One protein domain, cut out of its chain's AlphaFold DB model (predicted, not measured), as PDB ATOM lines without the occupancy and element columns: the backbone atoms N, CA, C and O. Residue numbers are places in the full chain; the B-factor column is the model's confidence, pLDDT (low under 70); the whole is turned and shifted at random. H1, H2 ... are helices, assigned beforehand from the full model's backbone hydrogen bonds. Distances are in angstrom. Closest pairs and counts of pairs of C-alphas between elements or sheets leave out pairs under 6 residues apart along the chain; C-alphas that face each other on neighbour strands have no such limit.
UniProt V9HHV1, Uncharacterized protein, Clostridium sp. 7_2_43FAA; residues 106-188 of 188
ATOM      1  N   SER A 106      10.760  43.403  25.327       59.38
ATOM      2  CA  SER A 106      11.185  42.653  26.510       59.38
ATOM      3  C   SER A 106      12.707  42.660  26.632       59.38
ATOM      4  O   SER A 106      13.373  42.441  25.625       59.38
ATOM      5  N   ASP A 107      13.235  42.724  27.857       57.34
ATOM      6  CA  ASP A 107      14.658  42.478  28.186       57.34
ATOM      7  C   ASP A 107      15.120  41.027  27.906       57.34
ATOM      8  O   ASP A 107      16.199  40.604  28.315       57.34
ATOM      9  N   ILE A 108      14.276  40.223  27.258       61.84
ATOM     10  CA  ILE A 108      14.572  38.845  26.883       61.84
ATOM     11  C   ILE A 108      15.507  38.900  25.675       61.84
ATOM     12  O   ILE A 108      15.104  39.352  24.606       61.84
ATOM     13  N   GLU A 109      16.732  38.401  25.854       63.59
ATOM     14  CA  GLU A 109      17.830  38.440  24.872       63.59
ATOM     15  C   GLU A 109      17.479  37.836  23.497       63.59
ATOM     16  O   GLU A 109      18.169  38.104  22.519       63.59
ATOM     17  N   ASN A 110      16.390  37.067  23.400       79.06
ATOM     18  CA  ASN A 110      15.999  36.345  22.188       79.06
ATOM     19  C   ASN A 110      14.780  36.940  21.459       79.06
ATOM     20  O   ASN A 110      14.343  36.371  20.460       79.06
ATOM     21  N   ASN A 111      14.202  38.048  21.932       85.56
ATOM     22  CA  ASN A 111      13.030  38.644  21.288       85.56
ATOM     23  C   ASN A 111      13.397  39.270  19.936       85.56
ATOM     24  O   ASN A 111      14.275  40.131  19.858       85.56
ATOM     25  N   LEU A 112      12.670  38.894  18.881       86.50
ATOM     26  CA  LEU A 112      12.956  39.341  17.520       86.50
ATOM     27  C   LEU A 112      12.796  40.856  17.339       86.50
ATOM     28  O   LEU A 112      13.604  41.500  16.674       86.50
ATOM     29  N   PHE A 113      11.783  41.453  17.964       88.31
ATOM     30  CA  PHE A 113      11.565  42.896  17.906       88.31
ATOM     31  C   PHE A 113      12.590  43.683  18.729       88.31
ATOM     32  O   PHE A 113      12.726  44.889  18.531       88.31
ATOM     33  N   GLY A 114      13.317  43.030  19.641       84.25
ATOM     34  CA  GLY A 114      14.374  43.655  20.436       84.25
ATOM     35  C   GLY A 114      15.539  44.161  19.583       84.25
ATOM     36  O   GLY A 114      16.054  45.249  19.851       84.25
ATOM     37  N   GLU A 115      15.890  43.425  18.525       84.88
ATOM     38  CA  GLU A 115      17.063  43.684  17.668       84.88
ATOM     39  C   GLU A 115      16.832  44.739  16.584       84.88
ATOM     40  O   GLU A 115      17.790  45.230  15.989       84.88
ATOM     41  N   LEU A 116      15.572  45.111  16.359       88.06
ATOM     42  CA  LEU A 116      15.192  46.124  15.381       88.06
ATOM     43  C   LEU A 116      15.743  47.509  15.748       88.06
ATOM     44  O   LEU A 116      15.768  47.909  16.924       88.06
ATOM     45  N   GLU A 117      16.110  48.276  14.724       90.69
ATOM     46  CA  GLU A 117      16.391  49.702  14.856       90.69
ATOM     47  C   GLU A 117      15.128  50.459  15.297       90.69
ATOM     48  O   GLU A 117      13.994  50.025  15.089       90.69
ATOM     49  N   GLU A 118      15.299  51.624  15.919       87.06
ATOM     50  CA  GLU A 118      14.172  52.410  16.437       87.06
ATOM     51  C   GLU A 118      13.168  52.807  15.339       87.06
ATOM     52  O   GLU A 118      11.956  52.741  15.543       87.06
ATOM     53  N   SER A 119      13.659  53.146  14.145       90.00
ATOM     54  CA  SER A 119      12.828  53.455  12.974       90.00
ATOM     55  C   SER A 119      11.992  52.253  12.523       90.00
ATOM     56  O   SER A 119      10.809  52.395  12.220       90.00
ATOM     57  N   GLU A 120      12.581  51.061  12.523       92.50
ATOM     58  CA  GLU A 120      11.910  49.815  12.157       92.50
ATOM     59  C   GLU A 120      10.879  49.410  13.211       92.50
ATOM     60  O   GLU A 120       9.787  48.971  12.863       92.50
ATOM     61  N   LYS A 121      11.188  49.607  14.499       91.12
ATOM     62  CA  LYS A 121      10.251  49.397  15.612       91.12
ATOM     63  C   LYS A 121       8.999  50.252  15.459       91.12
ATOM     64  O   LYS A 121       7.894  49.746  15.645       91.12
ATOM     65  N   LEU A 122       9.165  51.524  15.099       91.44
ATOM     66  CA  LEU A 122       8.050  52.440  14.850       91.44
ATOM     67  C   LEU A 122       7.230  52.025  13.626       91.44
ATOM     68  O   LEU A 122       6.002  52.074  13.669       91.44
ATOM     69  N   GLU A 123       7.889  51.579  12.558       93.44
ATOM     70  CA  GLU A 123       7.204  51.134  11.346       93.44
ATOM     71  C   GLU A 123       6.395  49.853  11.596       93.44
ATOM     72  O   GLU A 123       5.216  49.777  11.250       93.44
ATOM     73  N   ILE A 124       6.987  48.879  12.295       93.81
ATOM     74  CA  ILE A 124       6.307  47.658  12.743       93.81
ATOM     75  C   ILE A 124       5.145  47.996  13.684       93.81
ATOM     76  O   ILE A 124       4.066  47.432  13.533       93.81
ATOM     77  N   ASP A 125       5.310  48.931  14.620       92.19
ATOM     78  CA  ASP A 125       4.225  49.368  15.505       92.19
ATOM     79  C   ASP A 125       3.061  50.007  14.736       92.19
ATOM     80  O   ASP A 125       1.911  49.610  14.929       92.19
ATOM     81  N   ARG A 126       3.345  50.930  13.806       93.62
ATOM     82  CA  ARG A 126       2.338  51.539  12.915       93.62
ATOM     83  C   ARG A 126       1.532  50.466  12.190       93.62
ATOM     84  O   ARG A 126       0.308  50.543  12.098       93.62
ATOM     85  N   MET A 127       2.242  49.468  11.688       94.88
ATOM     86  CA  MET A 127       1.702  48.311  11.002       94.88
ATOM     87  C   MET A 127       0.813  47.465  11.930       94.88
ATOM     88  O   MET A 127      -0.357  47.222  11.618       94.88
ATOM     89  N   LEU A 128       1.304  47.064  13.102       92.56
ATOM     90  CA  LEU A 128       0.559  46.238  14.055       92.56
ATOM     91  C   LEU A 128      -0.663  46.945  14.647       92.56
ATOM     92  O   LEU A 128      -1.663  46.279  14.907       92.56
ATOM     93  N   LYS A 129      -0.644  48.274  14.782       90.50
ATOM     94  CA  LYS A 129      -1.795  49.082  15.229       90.50
ATOM     95  C   LYS A 129      -3.030  48.953  14.330       90.50
ATOM     96  O   LYS A 129      -4.133  49.274  14.767       90.50
ATOM     97  N   SER A 130      -2.877  48.466  13.096       90.06
ATOM     98  CA  SER A 130      -4.011  48.139  12.218       90.06
ATOM     99  C   SER A 130      -4.773  46.873  12.636       90.06
ATOM    100  O   SER A 130      -5.888  46.633  12.167       90.06
ATOM    101  N   LEU A 131      -4.182  46.055  13.508       91.44
ATOM    102  CA  LEU A 131      -4.708  44.764  13.929       91.44
ATOM    103  C   LEU A 131      -5.517  44.870  15.226       91.44
ATOM    104  O   LEU A 131      -5.491  45.867  15.947       91.44
ATOM    105  N   SER A 132      -6.246  43.799  15.552       92.69
ATOM    106  CA  SER A 132      -6.916  43.712  16.847       92.69
ATOM    107  C   SER A 132      -5.897  43.542  17.977       92.69
ATOM    108  O   SER A 132      -4.884  42.867  17.801       92.69
ATOM    109  N   ILE A 133      -6.199  44.064  19.172       90.25
ATOM    110  CA  ILE A 133      -5.346  43.901  20.368       90.25
ATOM    111  C   ILE A 133      -5.009  42.420  20.611       90.25
ATOM    112  O   ILE A 133      -3.883  42.079  20.961       90.25
ATOM    113  N   VAL A 134      -5.972  41.523  20.376       92.31
ATOM    114  CA  VAL A 134      -5.780  40.073  20.524       92.31
ATOM    115  C   VAL A 134      -4.767  39.532  19.514       92.31
ATOM    116  O   VAL A 134      -3.940  38.698  19.875       92.31
ATOM    117  N   ASP A 135      -4.830  39.976  18.258       94.50
ATOM    118  CA  ASP A 135      -3.865  39.559  17.239       94.50
ATOM    119  C   ASP A 135      -2.472  40.130  17.538       94.50
ATOM    120  O   ASP A 135      -1.500  39.393  17.431       94.50
ATOM    121  N   ILE A 136      -2.370  41.382  17.999       92.94
ATOM    122  CA  ILE A 136      -1.102  42.006  18.414       92.94
ATOM    123  C   ILE A 136      -0.428  41.190  19.524       92.94
ATOM    124  O   ILE A 136       0.761  40.890  19.439       92.94
ATOM    125  N   VAL A 137      -1.179  40.793  20.557       91.81
ATOM    126  CA  VAL A 137      -0.641  39.969  21.652       91.81
ATOM    127  C   VAL A 137      -0.120  38.633  21.123       91.81
ATOM    128  O   VAL A 137       1.007  38.264  21.433       91.81
ATOM    129  N   LYS A 138      -0.893  37.949  20.272       93.62
ATOM    130  CA  LYS A 138      -0.467  36.674  19.675       93.62
ATOM    131  C   LYS A 138       0.784  36.823  18.821       93.62
ATOM    132  O   LYS A 138       1.673  35.991  18.902       93.62
ATOM    133  N   ILE A 139       0.857  37.880  18.018       93.50
ATOM    134  CA  ILE A 139       2.034  38.194  17.205       93.50
ATOM    135  C   ILE A 139       3.250  38.377  18.113       93.50
ATOM    136  O   ILE A 139       4.262  37.720  17.906       93.50
ATOM    137  N   ASN A 140       3.142  39.188  19.165       91.69
ATOM    138  CA  ASN A 140       4.232  39.362  20.126       91.69
ATOM    139  C   ASN A 140       4.687  38.053  20.774       91.69
ATOM    140  O   ASN A 140       5.878  37.880  21.010       91.69
ATOM    141  N   ASP A 141       3.755  37.152  21.069       91.50
ATOM    142  CA  ASP A 141       4.076  35.854  21.658       91.50
ATOM    143  C   ASP A 141       4.736  34.910  20.630       91.50
ATOM    144  O   ASP A 141       5.627  34.141  20.983       91.50
ATOM    145  N   HIS A 142       4.374  34.997  19.346       92.81
ATOM    146  CA  HIS A 142       5.036  34.238  18.276       92.81
ATOM    147  C   HIS A 142       6.468  34.718  17.985       92.81
ATOM    148  O   HIS A 142       7.315  33.931  17.578       92.81
ATOM    149  N   PHE A 143       6.750  36.003  18.211       91.31
ATOM    150  CA  PHE A 143       8.056  36.624  17.955       91.31
ATOM    151  C   PHE A 143       8.891  36.844  19.230       91.31
ATOM    152  O   PHE A 143       9.893  37.564  19.209       91.31
ATOM    153  N   SER A 144       8.501  36.227  20.352       89.06
ATOM    154  CA  SER A 144       9.209  36.373  21.629       89.06
ATOM    155  C   SER A 144      10.554  35.647  21.680       89.06
ATOM    156  O   SER A 144      11.403  36.023  22.485       89.06
ATOM    157  N   ASP A 145      10.733  34.611  20.858       88.06
ATOM    158  CA  ASP A 145      11.993  33.887  20.684       88.06
ATOM    159  C   ASP A 145      12.273  33.716  19.190       88.06
ATOM    160  O   ASP A 145      11.533  33.035  18.482       88.06
ATOM    161  N   LYS A 146      13.331  34.362  18.703       85.94
ATOM    162  CA  LYS A 146      13.716  34.342  17.290       85.94
ATOM    163  C   LYS A 146      14.313  33.012  16.826       85.94
ATOM    164  O   LYS A 146      14.435  32.818  15.623       85.94
ATOM    165  N   TYR A 147      14.722  32.141  17.750       87.38
ATOM    166  CA  TYR A 147      15.310  30.835  17.439       87.38
ATOM    167  C   TYR A 147      14.271  29.705  17.427       87.38
ATOM    168  O   TYR A 147      14.619  28.547  17.192       87.38
ATOM    169  N   ASP A 148      13.007  30.026  17.709       89.94
ATOM    170  CA  ASP A 148      11.882  29.107  17.568       89.94
ATOM    171  C   ASP A 148      11.260  29.267  16.174       89.94
ATOM    172  O   ASP A 148      10.260  29.963  15.983       89.94
ATOM    173  N   ASP A 149      11.887  28.634  15.182       89.31
ATOM    174  CA  ASP A 149      11.502  28.731  13.768       89.31
ATOM    175  C   ASP A 149      10.031  28.361  13.528       89.31
ATOM    176  O   ASP A 149       9.352  28.973  12.700       89.31
ATOM    177  N   ASP A 150       9.510  27.371  14.261       89.31
ATOM    178  CA  ASP A 150       8.119  26.939  14.142       89.31
ATOM    179  C   ASP A 150       7.168  28.044  14.620       89.31
ATOM    180  O   ASP A 150       6.201  28.374  13.922       89.31
ATOM    181  N   ASN A 151       7.469  28.658  15.767       90.94
ATOM    182  CA  ASN A 151       6.677  29.739  16.345       90.94
ATOM    183  C   ASN A 151       6.755  31.022  15.500       90.94
ATOM    184  O   ASN A 151       5.730  31.644  15.210       90.94
ATOM    185  N   VAL A 152       7.950  31.367  15.014       91.00
ATOM    186  CA  VAL A 152       8.182  32.494  14.100       91.00
ATOM    187  C   VAL A 152       7.396  32.300  12.800       91.00
ATOM    188  O   VAL A 152       6.701  33.216  12.347       91.00
ATOM    189  N   ARG A 153       7.421  31.095  12.216       91.00
ATOM    190  CA  ARG A 153       6.656  30.761  11.003       91.00
ATOM    191  C   ARG A 153       5.146  30.868  11.223       91.00
ATOM    192  O   ARG A 153       4.430  31.395  10.362       91.00
ATOM    193  N   GLU A 154       4.637  30.409  12.364       91.94
ATOM    194  CA  GLU A 154       3.232  30.612  12.739       91.94
ATOM    195  C   GLU A 154       2.887  32.100  12.884       91.94
ATOM    196  O   GLU A 154       1.848  32.539  12.373       91.94
ATOM    197  N   GLY A 155       3.795  32.889  13.463       92.62
ATOM    198  CA  GLY A 155       3.719  34.347  13.527       92.62
ATOM    199  C   GLY A 155       3.550  34.982  12.149       92.62
ATOM    200  O   GLY A 155       2.586  35.720  11.925       92.62
ATOM    201  N   PHE A 156       4.401  34.636  11.178       93.00
ATOM    202  CA  PHE A 156       4.258  35.115   9.796       93.00
ATOM    203  C   PHE A 156       2.934  34.697   9.155       93.00
ATOM    204  O   PHE A 156       2.294  35.508   8.482       93.00
ATOM    205  N   SER A 157       2.479  33.461   9.384       92.44
ATOM    206  CA  SER A 157       1.174  32.996   8.898       92.44
ATOM    207  C   SER A 157       0.026  33.834   9.463       92.44
ATOM    208  O   SER A 157      -0.927  34.153   8.746       92.44
ATOM    209  N   LEU A 158       0.105  34.199  10.745       93.50
ATOM    210  CA  LEU A 158      -0.887  35.032  11.412       93.50
ATOM    211  C   LEU A 158      -0.882  36.454  10.844       93.50
ATOM    212  O   LEU A 158      -1.942  36.929  10.435       93.50
ATOM    213  N   VAL A 159       0.284  37.099  10.750       94.25
ATOM    214  CA  VAL A 159       0.416  38.454  10.187       94.25
ATOM    215  C   VAL A 159      -0.133  38.482   8.760       94.25
ATOM    216  O   VAL A 159      -1.018  39.281   8.459       94.25
ATOM    217  N   LYS A 160       0.260  37.526   7.910       93.56
ATOM    218  CA  LYS A 160      -0.218  37.416   6.521       93.56
ATOM    219  C   LYS A 160      -1.740  37.327   6.399       93.56
ATOM    220  O   LYS A 160      -2.318  37.833   5.442       93.56
ATOM    221  N   LYS A 161      -2.404  36.652   7.342       93.69
ATOM    222  CA  LYS A 161      -3.869  36.485   7.351       93.69
ATOM    223  C   LYS A 161      -4.612  37.719   7.854       93.69
ATOM    224  O   LYS A 161      -5.793  37.871   7.547       93.69
ATOM    225  N   ARG A 162      -3.977  38.523   8.706       92.88
ATOM    226  CA  ARG A 162      -4.623  39.623   9.436       92.88
ATOM    227  C   ARG A 162      -4.355  40.988   8.822       92.88
ATOM    228  O   ARG A 162      -5.168  41.888   8.997       92.88
ATOM    229  N   MET A 163      -3.247  41.118   8.109       93.19
ATOM    230  CA  MET A 163      -2.762  42.379   7.582       93.19
ATOM    231  C   MET A 163      -3.106  42.586   6.108       93.19
ATOM    232  O   MET A 163      -3.461  41.644   5.395       93.19
ATOM    233  N   SER A 164      -2.983  43.828   5.631       95.06
ATOM    234  CA  SER A 164      -3.019  44.092   4.195       95.06
ATOM    235  C   SER A 164      -1.791  43.479   3.515       95.06
ATOM    236  O   SER A 164      -0.737  43.340   4.130       95.06
ATOM    237  N   LEU A 165      -1.906  43.124   2.230       93.44
ATOM    238  CA  LEU A 165      -0.768  42.571   1.487       93.44
ATOM    239  C   LEU A 165       0.418  43.549   1.453       93.44
ATOM    240  O   LEU A 165       1.555  43.118   1.569       93.44
ATOM    241  N   SER A 166       0.144  44.852   1.321       94.81
ATOM    242  CA  SER A 166       1.184  45.886   1.300       94.81
ATOM    243  C   SER A 166       1.961  45.912   2.612       94.81
ATOM    244  O   SER A 166       3.183  45.823   2.597       94.81
ATOM    245  N   ASP A 167       1.244  45.986   3.734       95.44
ATOM    246  CA  ASP A 167       1.880  46.047   5.048       95.44
ATOM    247  C   ASP A 167       2.563  44.713   5.394       95.44
ATOM    248  O   ASP A 167       3.621  44.697   6.007       95.44
ATOM    249  N   TYR A 168       2.012  43.573   4.962       94.75
ATOM    250  CA  TYR A 168       2.655  42.272   5.163       94.75
ATOM    251  C   TYR A 168       4.009  42.171   4.448       94.75
ATOM    252  O   TYR A 168       4.967  41.671   5.034       94.75
ATOM    253  N   GLU A 169       4.107  42.619   3.194       94.00
ATOM    254  CA  GLU A 169       5.378  42.581   2.461       94.00
ATOM    255  C   GLU A 169       6.410  43.536   3.074       94.00
ATOM    256  O   GLU A 169       7.593  43.202   3.158       94.00
ATOM    257  N   GLU A 170       5.971  44.693   3.572       95.50
ATOM    258  CA  GLU A 170       6.827  45.625   4.309       95.50
ATOM    259  C   GLU A 170       7.294  45.031   5.647       95.50
ATOM    260  O   GLU A 170       8.495  45.000   5.923       95.50
ATOM    261  N   PHE A 171       6.380  44.442   6.422       95.06
ATOM    262  CA  PHE A 171       6.687  43.695   7.641       95.06
ATOM    263  C   PHE A 171       7.698  42.572   7.372       95.06
ATOM    264  O   PHE A 171       8.724  42.488   8.047       95.06
ATOM    265  N   LYS A 172       7.461  41.736   6.350       93.25
ATOM    266  CA  LYS A 172       8.375  40.652   5.951       93.25
ATOM    267  C   LYS A 172       9.749  41.205   5.578       93.25
ATOM    268  O   LYS A 172      10.759  40.664   6.020       93.25
ATOM    269  N   SER A 173       9.799  42.286   4.805       93.75
ATOM    270  CA  SER A 173      11.048  42.937   4.395       93.75
ATOM    271  C   SER A 173      11.866  43.445   5.585       93.75
ATOM    272  O   SER A 173      13.087  43.295   5.599       93.75
ATOM    273  N   ILE A 174      11.211  44.008   6.606       93.94
ATOM    274  CA  ILE A 174      11.878  44.459   7.833       93.94
ATOM    275  C   ILE A 174      12.431  43.269   8.612       93.94
ATOM    276  O   ILE A 174      13.632  43.196   8.858       93.94
ATOM    277  N   ILE A 175      11.571  42.310   8.948       91.38
ATOM    278  CA  ILE A 175      11.934  41.211   9.843       91.38
ATOM    279  C   ILE A 175      12.951  40.255   9.202       91.38
ATOM    280  O   ILE A 175      13.855  39.781   9.881       91.38
ATOM    281  N   SER A 176      12.880  40.025   7.887       90.19
ATOM    282  CA  SER A 176      13.814  39.144   7.160       90.19
ATOM    283  C   SER A 176      15.280  39.592   7.169       90.19
ATOM    284  O   SER A 176      16.151  38.825   6.771       90.19
ATOM    285  N   ARG A 177      15.590  40.809   7.633       90.19
ATOM    286  CA  ARG A 177      16.979  41.231   7.879       90.19
ATOM    287  C   ARG A 177      17.583  40.620   9.146       90.19
ATOM    288  O   ARG A 177      18.802  40.641   9.293       90.19
ATOM    289  N   TYR A 178      16.742  40.098  10.036       88.75
ATOM    290  CA  TYR A 178      17.103  39.646  11.381       88.75
ATOM    291  C   TYR A 178      16.950  38.132  11.577       88.75
ATOM    292  O   TYR A 178      17.414  37.596  12.580       88.75
ATOM    293  N   ILE A 179      16.321  37.440  10.624       86.44
ATOM    294  CA  ILE A 179      16.089  35.989  10.642       86.44
ATOM    295  C   ILE A 179      16.316  35.383   9.260       86.44
ATOM    296  O   ILE A 179      16.218  36.073   8.244       86.44
ATOM    297  N   ASP A 180      16.550  34.074   9.221       81.81
ATOM    298  CA  ASP A 180      16.703  33.347   7.968       81.81
ATOM    299  C   ASP A 180      15.376  33.285   7.191       81.81
ATOM    300  O   ASP A 180      14.331  32.865   7.693       81.81
ATOM    301  N   LEU A 181      15.425  33.703   5.922       72.81
ATOM    302  CA  LEU A 181      14.268  33.766   5.018       72.81
ATOM    303  C   LEU A 181      13.625  32.400   4.752       72.81
ATOM    304  O   LEU A 181      12.423  32.339   4.488       72.81
ATOM    305  N   ASP A 182      14.400  31.321   4.860       75.31
ATOM    306  CA  ASP A 182      13.937  29.950   4.626       75.31
ATOM    307  C   ASP A 182      12.811  29.556   5.604       75.31
ATOM    308  O   ASP A 182      11.878  28.839   5.233       75.31
ATOM    309  N   ILE A 183      12.809  30.132   6.813       68.25
ATOM    310  CA  ILE A 183      11.769  29.941   7.841       68.25
ATOM    311  C   ILE A 183      10.411  30.498   7.375       68.25
ATOM    312  O   ILE A 183       9.348  30.009   7.766       68.25
ATOM    313  N   ILE A 184      10.426  31.519   6.514       68.94
ATOM    314  CA  ILE A 184       9.235  32.256   6.071       68.94
ATOM    315  C   ILE A 184       8.551  31.558   4.879       68.94
ATOM    316  O   ILE A 184       7.361  31.774   4.633       68.94
ATOM    317  N   GLU A 185       9.283  30.736   4.122       65.12
ATOM    318  CA  GLU A 185       8.833  30.205   2.826       65.12
ATOM    319  C   GLU A 185       8.481  28.711   2.834       65.12
ATOM    320  O   GLU A 185       7.778  28.249   1.929       65.12
ATOM    321  N   GLU A 186       8.865  27.949   3.863       52.94
ATOM    322  CA  GLU A 186       8.593  26.511   3.885       52.94
ATOM    323  C   GLU A 186       7.162  26.187   4.379       52.94
ATOM    324  O   GLU A 186       6.831  26.311   5.558       52.94
ATOM    325  N   LYS A 187       6.319  25.736   3.433       46.84
ATOM    326  CA  LYS A 187       4.853  25.503   3.489       46.84
ATOM    327  C   LYS A 187       3.971  26.756   3.403       46.84
ATOM    328  O   LYS A 187       3.196  27.064   4.311       46.84
ATOM    329  N   ILE A 188       3.981  27.393   2.233       41.28
ATOM    330  CA  ILE A 188       2.776  28.038   1.679       41.28
ATOM    331  C   ILE A 188       2.064  27.033   0.772       41.28
ATOM    332  O   ILE A 188       2.758  26.395  -0.049       41.28
TER     333      ILE A 188
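This is residues 106 to 188 of the 188 residues of an uncharacterized protein of Clostridium sp. 7_2_43FAA (UniProt V9HHV1). Four helices stand round a middle as a small bundle: H3 between H2 and H4, H1 on H4, with H1 and H2 splayed at 52 degrees. Short H5 packs on H3. The printed part has 83 residues, of which 50 are in five named helices, H1 to H5 in order along the chain, with no named strand; the class is all helix, and the whole is compact, with a radius of gyration of the C-alphas of 11.6 A and spans of 31 by 26 by 22 A.

H3, residues 149 to 162, touches H2, residues 133 to 142, in a hairpin, closest C-alphas His 142 and Gly 155, 4.9 A. With residues 156 to 160 alone it only just touches H4, residues 165 to 175, with 3 pairs of C-alphas within 8 A, closest Lys 160 and Tyr 168, 5.8 A: another hairpin. H4 touches H1, residues 118 to 128, closest C-alphas Asp 167 and Met 127, 6.4 A. H5, residues 182 to 185, touches H3, closest C-alphas Ile 184 and Arg 153, 5.8 A. In H1 to H4 every O i to N i+4 pair is within hydrogen-bond range; H5 is too short.

H3 spans 19.9 A, H4 15.3 A, H1 15.1 A, H2 14.3 A, H5 5.4 A. H1 begins at C-alpha 118 (14.172, 52.410, 16.437); H5 ends at C-alpha 185 (8.833, 30.205, 2.826).

The printed part has no cut and no long link between helices. Residues 106 to 109 and 183 to 188 have pLDDT under 70.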